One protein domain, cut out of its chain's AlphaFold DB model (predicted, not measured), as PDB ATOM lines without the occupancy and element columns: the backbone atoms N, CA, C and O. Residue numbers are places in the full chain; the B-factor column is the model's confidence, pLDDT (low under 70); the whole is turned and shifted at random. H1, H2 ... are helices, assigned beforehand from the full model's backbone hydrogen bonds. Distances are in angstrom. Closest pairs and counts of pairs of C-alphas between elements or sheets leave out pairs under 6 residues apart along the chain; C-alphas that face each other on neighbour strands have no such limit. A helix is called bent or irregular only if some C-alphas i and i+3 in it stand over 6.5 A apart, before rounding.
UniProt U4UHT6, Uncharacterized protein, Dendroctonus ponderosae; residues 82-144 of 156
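This is residues 82 to 144 of the 156 residues of an uncharacterized protein of Dendroctonus ponderosae (UniProt U4UHT6). An elongated, loosely joined group of three helices: the longest, H1, takes the middle, H2 crosses beside its middle on one side, and H3 lies across the end of the body near H1's last residues. At the opposite end, before H1, the unnamed stretch of residues 82 to 95 folds back on itself as a loop. The printed part has 63 residues with three named helices, in the order H1, H2, H3 along the chain, and no named strand; the class is all helix. The whole is only just compact, close to loose, with a radius of gyration of the C-alphas of 12.3 A, and the C-alphas span 39 by 23 by 17 A.

Residues 82 to 95 hold no named element, and their C-alphas lie 8 to 22 A from the mean of all C-alphas. H1, residues 96 to 111, follows. H2, residues 117 to 126, is close to H1 but not clearly touching it, with 1 pair of C-alphas within 8 A; the closest are those of Leu 105 and Leu 119, 7.8 A apart. The lines of H1 and H2 are about perpendicular, at 89 degrees, and their centres are 11.0 A apart. H3, residues 134 to 142, is also close to H1 but not clearly touching it, with 2 pairs of C-alphas within 8 A; the closest are those of Thr 108 and Leu 140, 7.3 A apart. H1 and H3 run opposite ways at a steep tilt of 67 degrees. H2 and H3 are apart. In H1 every O i to N i+4 pair is within hydrogen-bond range; in H3 it is 3 of 5, and in H2 1 of 6, beside 4 of 7 O i to N i+3 pairs.

H1, 16 residues, begins at C-alpha 96 at (141.599, 128.341, 160.447) and measures 22.7 A from first to last C-alpha. H2, 10 residues, begins at C-alpha 117 at (156.077, 123.677, 145.534) and measures 14.4 A. It is irregular: C-alphas 118 and 121 are 7.5 A apart. H3, 9 residues, measures 13.7 A and ends at C-alpha 142 at (141.481, 118.361, 138.224). It is irregular, but only just: C-alphas 135 and 138 are 7.0 A apart.

The two C-alphas farthest apart are those of Phe 82 and Glu 135, at 39.2 A. The printed part has no cut. The link from H1 to H2 is tight, with 5 residues, and the link from H2 to H3 is short, with 7. The mean pLDDT of the printed part is 87.6, and no printed residue is under 70; H2 has a mean of 79.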
ATOM      1  N   PHE A  82     140.698 128.496 169.619       92.81
ATOM      2  CA  PHE A  82     141.847 129.308 169.995       92.81
ATOM      3  C   PHE A  82     143.156 128.662 169.516       92.81
ATOM      4  O   PHE A  82     143.201 127.453 169.268       92.81
ATOM      5  N   PRO A  83     144.252 129.443 169.425       92.06
ATOM      6  CA  PRO A  83     145.527 128.975 168.881       92.06
ATOM      7  C   PRO A  83     146.112 127.710 169.526       92.06
ATOM      8  O   PRO A  83     146.869 126.999 168.872       92.06
ATOM      9  N   SER A  84     145.787 127.433 170.789       90.94
ATOM     10  CA  SER A  84     146.309 126.300 171.564       90.94
ATOM     11  C   SER A  84     145.395 125.072 171.588       90.94
ATOM     12  O   SER A  84     145.772 124.054 172.155       90.94
ATOM     13  N   GLU A  85     144.191 125.139 171.014       92.56
ATOM     14  CA  GLU A  85     143.175 124.085 171.189       92.56
ATOM     15  C   GLU A  85     143.258 122.959 170.172       92.56
ATOM     16  O   GLU A  85     142.624 121.919 170.333       92.56
ATOM     17  N   LYS A  86     144.028 123.163 169.106       91.12
ATOM     18  CA  LYS A  86     144.274 122.145 168.097       91.12
ATOM     19  C   LYS A  86     145.738 122.175 167.707       91.12
ATOM     20  O   LYS A  86     146.259 123.213 167.306       91.12
ATOM     21  N   LYS A  87     146.380 121.014 167.794       90.75
ATOM     22  CA  LYS A  87     147.719 120.823 167.255       90.75
ATOM     23  C   LYS A  87     147.624 120.664 165.738       90.75
ATOM     24  O   LYS A  87     146.770 119.935 165.237       90.75
ATOM     25  N   LEU A  88     148.482 121.390 165.045       90.12
ATOM     26  CA  LEU A  88     148.685 121.337 163.604       90.12
ATOM     27  C   LEU A  88     150.067 120.705 163.350       90.12
ATOM     28  O   LEU A  88     150.941 120.774 164.219       90.12
ATOM     29  N   ASN A  89     150.247 120.036 162.212       87.81
ATOM     30  CA  ASN A  89     151.502 119.348 161.872       87.81
ATOM     31  C   ASN A  89     152.532 120.302 161.245       87.81
ATOM     32  O   ASN A  89     153.705 120.283 161.598       87.81
ATOM     33  N   MET A  90     152.087 121.156 160.325       85.94
ATOM     34  CA  MET A  90     152.894 122.144 159.599       85.94
ATOM     35  C   MET A  90     153.034 123.457 160.374       85.94
ATOM     36  O   MET A  90     154.008 124.184 160.192       85.94
ATOM     37  N   PHE A  91     152.057 123.792 161.225       86.88
ATOM     38  CA  PHE A  91     151.993 125.087 161.905       86.88
ATOM     39  C   PHE A  91     152.054 124.952 163.430       86.88
ATOM     40  O   PHE A  91     151.387 124.115 164.027       86.88
ATOM     41  N   GLN A  92     152.799 125.843 164.091       87.06
ATOM     42  CA  GLN A  92     152.965 125.812 165.554       87.06
ATOM     43  C   GLN A  92     151.697 126.187 166.336       87.06
ATOM     44  O   GLN A  92     151.540 125.798 167.490       87.06
ATOM     45  N   ARG A  93     150.814 126.991 165.737       90.44
ATOM     46  CA  ARG A  93     149.584 127.478 166.367       90.44
ATOM     47  C   ARG A  93     148.400 127.259 165.450       90.44
ATOM     48  O   ARG A  93     148.502 127.480 164.242       90.44
ATOM     49  N   TYR A  94     147.259 126.906 166.034       90.81
ATOM     50  CA  TYR A  94     146.025 126.803 165.280       90.81
ATOM     51  C   TYR A  94     145.648 128.154 164.672       90.81
ATOM     52  O   TYR A  94     145.476 129.163 165.359       90.81
ATOM     53  N   THR A  95     145.440 128.136 163.360       90.00
ATOM     54  CA  THR A  95     144.641 129.125 162.648       90.00
ATOM     55  C   THR A  95     143.709 128.373 161.708       90.00
ATOM     56  O   THR A  95     144.066 127.311 161.185       90.00
ATOM     57  N   ARG A  96     142.520 128.925 161.438       88.19
ATOM     58  CA  ARG A  96     141.599 128.341 160.447       88.19
ATOM     59  C   ARG A  96     142.306 128.107 159.111       88.19
ATOM     60  O   ARG A  96     142.112 127.075 158.481       88.19
ATOM     61  N   ARG A  97     143.149 129.057 158.706       86.56
ATOM     62  CA  ARG A  97     143.858 129.024 157.429       86.56
ATOM     63  C   ARG A  97     144.943 127.950 157.386       86.56
ATOM     64  O   ARG A  97     144.933 127.156 156.455       86.56
ATOM     65  N   GLY A  98     145.783 127.850 158.418       88.38
ATOM     66  CA  GLY A  98     146.780 126.778 158.525       88.38
ATOM     67  C   GLY A  98     146.143 125.385 158.544       88.38
ATOM     68  O   GLY A  98     146.602 124.483 157.854       88.38
ATOM     69  N   CYS A  99     145.005 125.230 159.232       90.31
ATOM     70  CA  CYS A  99     144.245 123.978 159.227       90.31
ATOM     71  C   CYS A  99     143.724 123.605 157.827       90.31
ATOM     72  O   CYS A  99     143.761 122.436 157.447       90.31
ATOM     73  N   LEU A 100     143.225 124.578 157.057       88.00
ATOM     74  CA  LEU A 100     142.767 124.337 155.684       88.00
ATOM     75  C   LEU A 100     143.935 124.018 154.745       88.00
ATOM     76  O   LEU A 100     143.783 123.179 153.862       88.00
ATOM     77  N   MET A 101     145.096 124.643 154.943       86.94
ATOM     78  CA  MET A 101     146.306 124.332 154.180       86.94
ATOM     79  C   MET A 101     146.784 122.895 154.423       86.94
ATOM     80  O   MET A 101     147.031 122.180 153.459       86.94
ATOM     81  N   GLU A 102     146.826 122.437 155.677       88.38
ATOM     82  CA  GLU A 102     147.142 121.036 156.002       88.38
ATOM     83  C   GLU A 102     146.141 120.056 155.395       88.38
ATOM     84  O   GLU A 102     146.525 119.014 154.869       88.38
ATOM     85  N   CYS A 103     144.852 120.403 155.427       89.31
ATOM     86  CA  CYS A 103     143.810 119.589 154.814       89.31
ATOM     87  C   CYS A 103     144.014 119.466 153.295       89.31
ATOM     88  O   CYS A 103     143.945 118.363 152.753       89.31
ATOM     89  N   ARG A 104     144.331 120.576 152.615       86.69
ATOM     90  CA  ARG A 104     144.656 120.577 151.181       86.69
ATOM     91  C   ARG A 104     145.886 119.731 150.891       86.69
ATOM     92  O   ARG A 104     145.812 118.864 150.029       86.69
ATOM     93  N   LEU A 105     146.967 119.915 151.650       88.62
ATOM     94  CA  LEU A 105     148.185 119.128 151.481       88.62
ATOM     95  C   LEU A 105     147.916 117.627 151.657       88.62
ATOM     96  O   LEU A 105     148.353 116.826 150.835       88.62
ATOM     97  N   ALA A 106     147.162 117.244 152.689       89.94
ATOM     98  CA  ALA A 106     146.804 115.851 152.935       89.94
ATOM     99  C   ALA A 106     146.012 115.243 151.764       89.94
ATOM    100  O   ALA A 106     146.254 114.097 151.383       89.94
ATOM    101  N   MET A 107     145.099 116.008 151.154       88.94
ATOM    102  CA  MET A 107     144.374 115.570 149.959       88.94
ATOM    103  C   MET A 107     145.290 115.451 148.741       88.94
ATOM    104  O   MET A 107     145.261 114.423 148.066       88.94
ATOM    105  N   THR A 108     146.139 116.448 148.484       89.69
ATOM    106  CA  THR A 108     147.088 116.409 147.364       89.69
ATOM    107  C   THR A 108     148.045 115.226 147.488       89.69
ATOM    108  O   THR A 108     148.241 114.494 146.521       89.69
ATOM    109  N   LEU A 109     148.553 114.947 148.688       89.44
ATOM    110  CA  LEU A 109     149.377 113.768 148.948       89.44
ATOM    111  C   LEU A 109     148.610 112.459 148.761       89.44
ATOM    112  O   LEU A 109     149.160 111.479 148.260       89.44
ATOM    113  N   LYS A 110     147.328 112.417 149.134       90.56
ATOM    114  CA  LYS A 110     146.499 111.224 148.949       90.56
ATOM    115  C   LYS A 110     146.244 110.930 147.470       90.56
ATOM    116  O   LYS A 110     146.350 109.764 147.088       90.56
ATOM    117  N   VAL A 111     145.925 111.955 146.679       91.94
ATOM    118  CA  VAL A 111     145.455 111.823 145.289       91.94
ATOM    119  C   VAL A 111     146.596 111.930 144.276       91.94
ATOM    120  O   VAL A 111     146.762 111.031 143.463       91.94
ATOM    121  N   CYS A 112     147.407 112.986 144.357       90.81
ATOM    122  CA  CYS A 112     148.470 113.289 143.392       90.81
ATOM    123  C   CYS A 112     149.865 112.820 143.836       90.81
ATOM    124  O   CYS A 112     150.802 112.904 143.055       90.81
ATOM    125  N   LYS A 113     150.022 112.312 145.071       92.75
ATOM    126  CA  LYS A 113     151.278 111.713 145.581       92.75
ATOM    127  C   LYS A 113     152.499 112.649 145.539       92.75
ATOM    128  O   LYS A 113     153.636 112.184 145.531       92.75
ATOM    129  N   CYS A 114     152.266 113.957 145.567       91.81
ATOM    130  CA  CYS A 114     153.300 114.986 145.560       91.81
ATOM    131  C   CYS A 114     152.904 116.171 146.457       91.81
ATOM    132  O   CYS A 114     151.751 116.285 146.881       91.81
ATOM    133  N   VAL A 115     153.863 117.047 146.760       90.62
ATOM    134  CA  VAL A 115     153.660 118.288 147.522       90.62
ATOM    135  C   VAL A 115     153.744 119.494 146.593       90.62
ATOM    136  O   VAL A 115     154.755 119.639 145.904       90.62
ATOM    137  N   PRO A 116     152.740 120.387 146.579       88.06
ATOM    138  CA  PRO A 116     152.834 121.653 145.861       88.06
ATOM    139  C   PRO A 116     154.084 122.441 146.271       88.06
ATOM    140  O   PRO A 116     154.425 122.501 147.455       88.06
ATOM    141  N   PHE A 117     154.783 123.029 145.297       85.56
ATOM    142  CA  PHE A 117     156.077 123.677 145.534       85.56
ATOM    143  C   PHE A 117     156.000 124.789 146.596       85.56
ATOM    144  O   PHE A 117     156.918 124.947 147.399       85.56
ATOM    145  N   ASP A 118     154.878 125.507 146.644       80.44
ATOM    146  CA  ASP A 118     154.579 126.596 147.570       80.44
ATOM    147  C   ASP A 118     154.412 126.129 149.024       80.44
ATOM    148  O   ASP A 118     154.555 126.931 149.942       80.44
ATOM    149  N   LEU A 119     154.164 124.834 149.246       84.31
ATOM    150  CA  LEU A 119     153.988 124.227 150.571       84.31
ATOM    151  C   LEU A 119     155.156 123.334 150.997       84.31
ATOM    152  O   LEU A 119     155.163 122.827 152.124       84.31
ATOM    153  N   HIS A 120     156.145 123.123 150.123       82.62
ATOM    154  CA  HIS A 120     157.231 122.175 150.358       82.62
ATOM    155  C   HIS A 120     157.987 122.477 151.659       82.62
ATOM    156  O   HIS A 120     158.149 121.590 152.499       82.62
ATOM    157  N   SER A 121     158.342 123.744 151.887       78.94
ATOM    158  CA  SER A 121     159.104 124.163 153.070       78.94
ATOM    159  C   SER A 121     158.324 124.073 154.390       78.94
ATOM    160  O   SER A 121     158.921 124.050 155.460       78.94
ATOM    161  N   GLN A 122     156.994 123.987 154.347       76.38
ATOM    162  CA  GLN A 122     156.157 123.781 155.536       76.38
ATOM    163  C   GLN A 122     155.827 122.298 155.745       76.38
ATOM    164  O   GLN A 122     155.442 121.893 156.841       76.38
ATOM    165  N   SER A 123     155.984 121.471 154.708       76.62
ATOM    166  CA  SER A 123     155.649 120.047 154.736       76.62
ATOM    167  C   SER A 123     156.718 119.147 155.358       76.62
ATOM    168  O   SER A 123     156.473 117.951 155.473       76.62
ATOM    169  N   TYR A 124     157.857 119.679 155.828       76.25
ATOM    170  CA  TYR A 124     158.939 118.869 156.419       76.25
ATOM    171  C   TYR A 124     158.477 117.970 157.577       76.25
ATOM    172  O   TYR A 124     159.054 116.907 157.795       76.25
ATOM    173  N   SER A 125     157.400 118.341 158.284       77.94
ATOM    174  CA  SER A 125     156.786 117.485 159.312       77.94
ATOM    175  C   SER A 125     156.264 116.144 158.773       77.94
ATOM    176  O   SER A 125     156.042 115.229 159.562       77.94
ATOM    177  N   TYR A 126     156.038 116.018 157.465       75.12
ATOM    178  CA  TYR A 126     155.598 114.788 156.806       75.12
ATOM    179  C   TYR A 126     156.768 113.963 156.237       75.12
ATOM    180  O   TYR A 126     156.539 112.927 155.616       75.12
ATOM    181  N   GLY A 127     158.014 114.394 156.462       80.38
ATOM    182  CA  GLY A 127     159.220 113.741 155.959       80.38
ATOM    183  C   GLY A 127     159.636 114.216 154.565       80.38
ATOM    184  O   GLY A 127     159.227 115.278 154.096       80.38
ATOM    185  N   SER A 128     160.492 113.430 153.911       82.81
ATOM    186  CA  SER A 128     160.970 113.718 152.556       82.81
ATOM    187  C   SER A 128     159.902 113.335 151.533       82.81
ATOM    188  O   SER A 128     159.685 112.152 151.275       82.81
ATOM    189  N   LEU A 129     159.239 114.333 150.952       86.50
ATOM    190  CA  LEU A 129     158.166 114.149 149.976       86.50
ATOM    191  C   LEU A 129     158.586 114.657 148.592       86.50
ATOM    192  O   LEU A 129     159.314 115.641 148.478       86.50
ATOM    193  N   LYS A 130     158.098 114.006 147.527       91.38
ATOM    194  CA  LYS A 130     158.287 114.472 146.144       91.38
ATOM    195  C   LYS A 130     157.576 115.817 145.968       91.38
ATOM    196  O   LYS A 130     156.375 115.909 146.224       91.38
ATOM    197  N   VAL A 131     158.283 116.837 145.491       92.38
ATOM    198  CA  VAL A 131     157.661 118.094 145.048       92.38
ATOM    199  C   VAL A 131     156.925 117.854 143.728       92.38
ATOM    200  O   VAL A 131     157.437 117.148 142.861       92.38
ATOM    201  N   CYS A 132     155.720 118.403 143.584       90.88
ATOM    202  CA  CYS A 132     154.937 118.285 142.357       90.88
ATOM    203  C   CYS A 132     155.668 118.941 141.181       90.88
ATOM    204  O   CYS A 132     156.096 120.093 141.281       90.88
ATOM    205  N   GLY A 133     155.777 118.206 140.075       91.88
ATOM    206  CA  GLY A 133     156.359 118.667 138.819       91.88
ATOM    207  C   GLY A 133     155.307 119.115 137.803       91.88
ATOM    208  O   GLY A 133     154.112 119.205 138.098       91.88
ATOM    209  N   LEU A 134     155.753 119.372 136.570       91.69
ATOM    210  CA  LEU A 134     154.861 119.727 135.459       91.69
ATOM    211  C   LEU A 134     153.919 118.569 135.095       91.69
ATOM    212  O   LEU A 134     152.772 118.800 134.718       91.69
ATOM    213  N   GLU A 135     154.374 117.326 135.254       93.38
ATOM    214  CA  GLU A 135     153.590 116.113 135.015       93.38
ATOM    215  C   GLU A 135     152.401 115.966 135.977       93.38
ATOM    216  O   GLU A 135     151.371 115.391 135.622       93.38
ATOM    217  N   ASP A 136     152.508 116.547 137.174       92.50
ATOM    218  CA  ASP A 136     151.485 116.463 138.215       92.50
ATOM    219  C   ASP A 136     150.392 117.542 138.038       92.50
ATOM    220  O   ASP A 136     149.338 117.476 138.679       92.50
ATOM    221  N   LEU A 137     150.589 118.520 137.137       89.69
ATOM    222  CA  LEU A 137     149.676 119.657 136.937       89.69
ATOM    223  C   LEU A 137     148.261 119.239 136.542       89.69
ATOM    224  O   LEU A 137     147.297 119.853 136.997       89.69
ATOM    225  N   SER A 138     148.115 118.199 135.719       91.69
ATOM    226  CA  SER A 138     146.792 117.686 135.343       91.69
ATOM    227  C   SER A 138     146.026 117.197 136.578       91.69
ATOM    228  O   SER A 138     144.871 117.573 136.788       91.69
ATOM    229  N   CYS A 139     146.701 116.455 137.465       90.94
ATOM    230  CA  CYS A 139     146.118 115.993 138.724       90.94
ATOM    231  C   CYS A 139     145.770 117.162 139.648       90.94
ATOM    232  O   CYS A 139     144.658 117.210 140.182       90.94
ATOM    233  N   LEU A 140     146.690 118.118 139.809       89.06
ATOM    234  CA  LEU A 140     146.482 119.293 140.655       89.06
ATOM    235  C   LEU A 140     145.305 120.145 140.176       89.06
ATOM    236  O   LEU A 140     144.499 120.574 140.994       89.06
ATOM    237  N   ASN A 141     145.185 120.366 138.864       88.62
ATOM    238  CA  ASN A 141     144.109 121.164 138.282       88.62
ATOM    239  C   ASN A 141     142.756 120.453 138.357       88.62
ATOM    240  O   ASN A 141     141.758 121.091 138.683       88.62
ATOM    241  N   HIS A 142     142.716 119.140 138.112       87.38
ATOM    242  CA  HIS A 142     141.481 118.361 138.224       87.38
ATOM    243  C   HIS A 142     140.963 118.304 139.667       87.38
ATOM    244  O   HIS A 142     139.761 118.352 139.904       87.38
ATOM    245  N   ASN A 143     141.876 118.246 140.640       83.62
ATOM    246  CA  ASN A 143     141.556 118.173 142.065       83.62
ATOM    247  C   ASN A 143     141.704 119.526 142.769       83.62
ATOM    248  O   ASN A 143     141.868 119.579 143.993       83.62
ATOM    249  N   ARG A 144     141.655 120.628 142.011       72.06
ATOM    250  CA  ARG A 144     141.725 121.984 142.551       72.06
ATOM    251  C   ARG A 144     140.398 122.297 143.238       72.06
ATOM    252  O   ARG A 144     139.532 122.962 142.684       72.06
TER     253      ARG A 144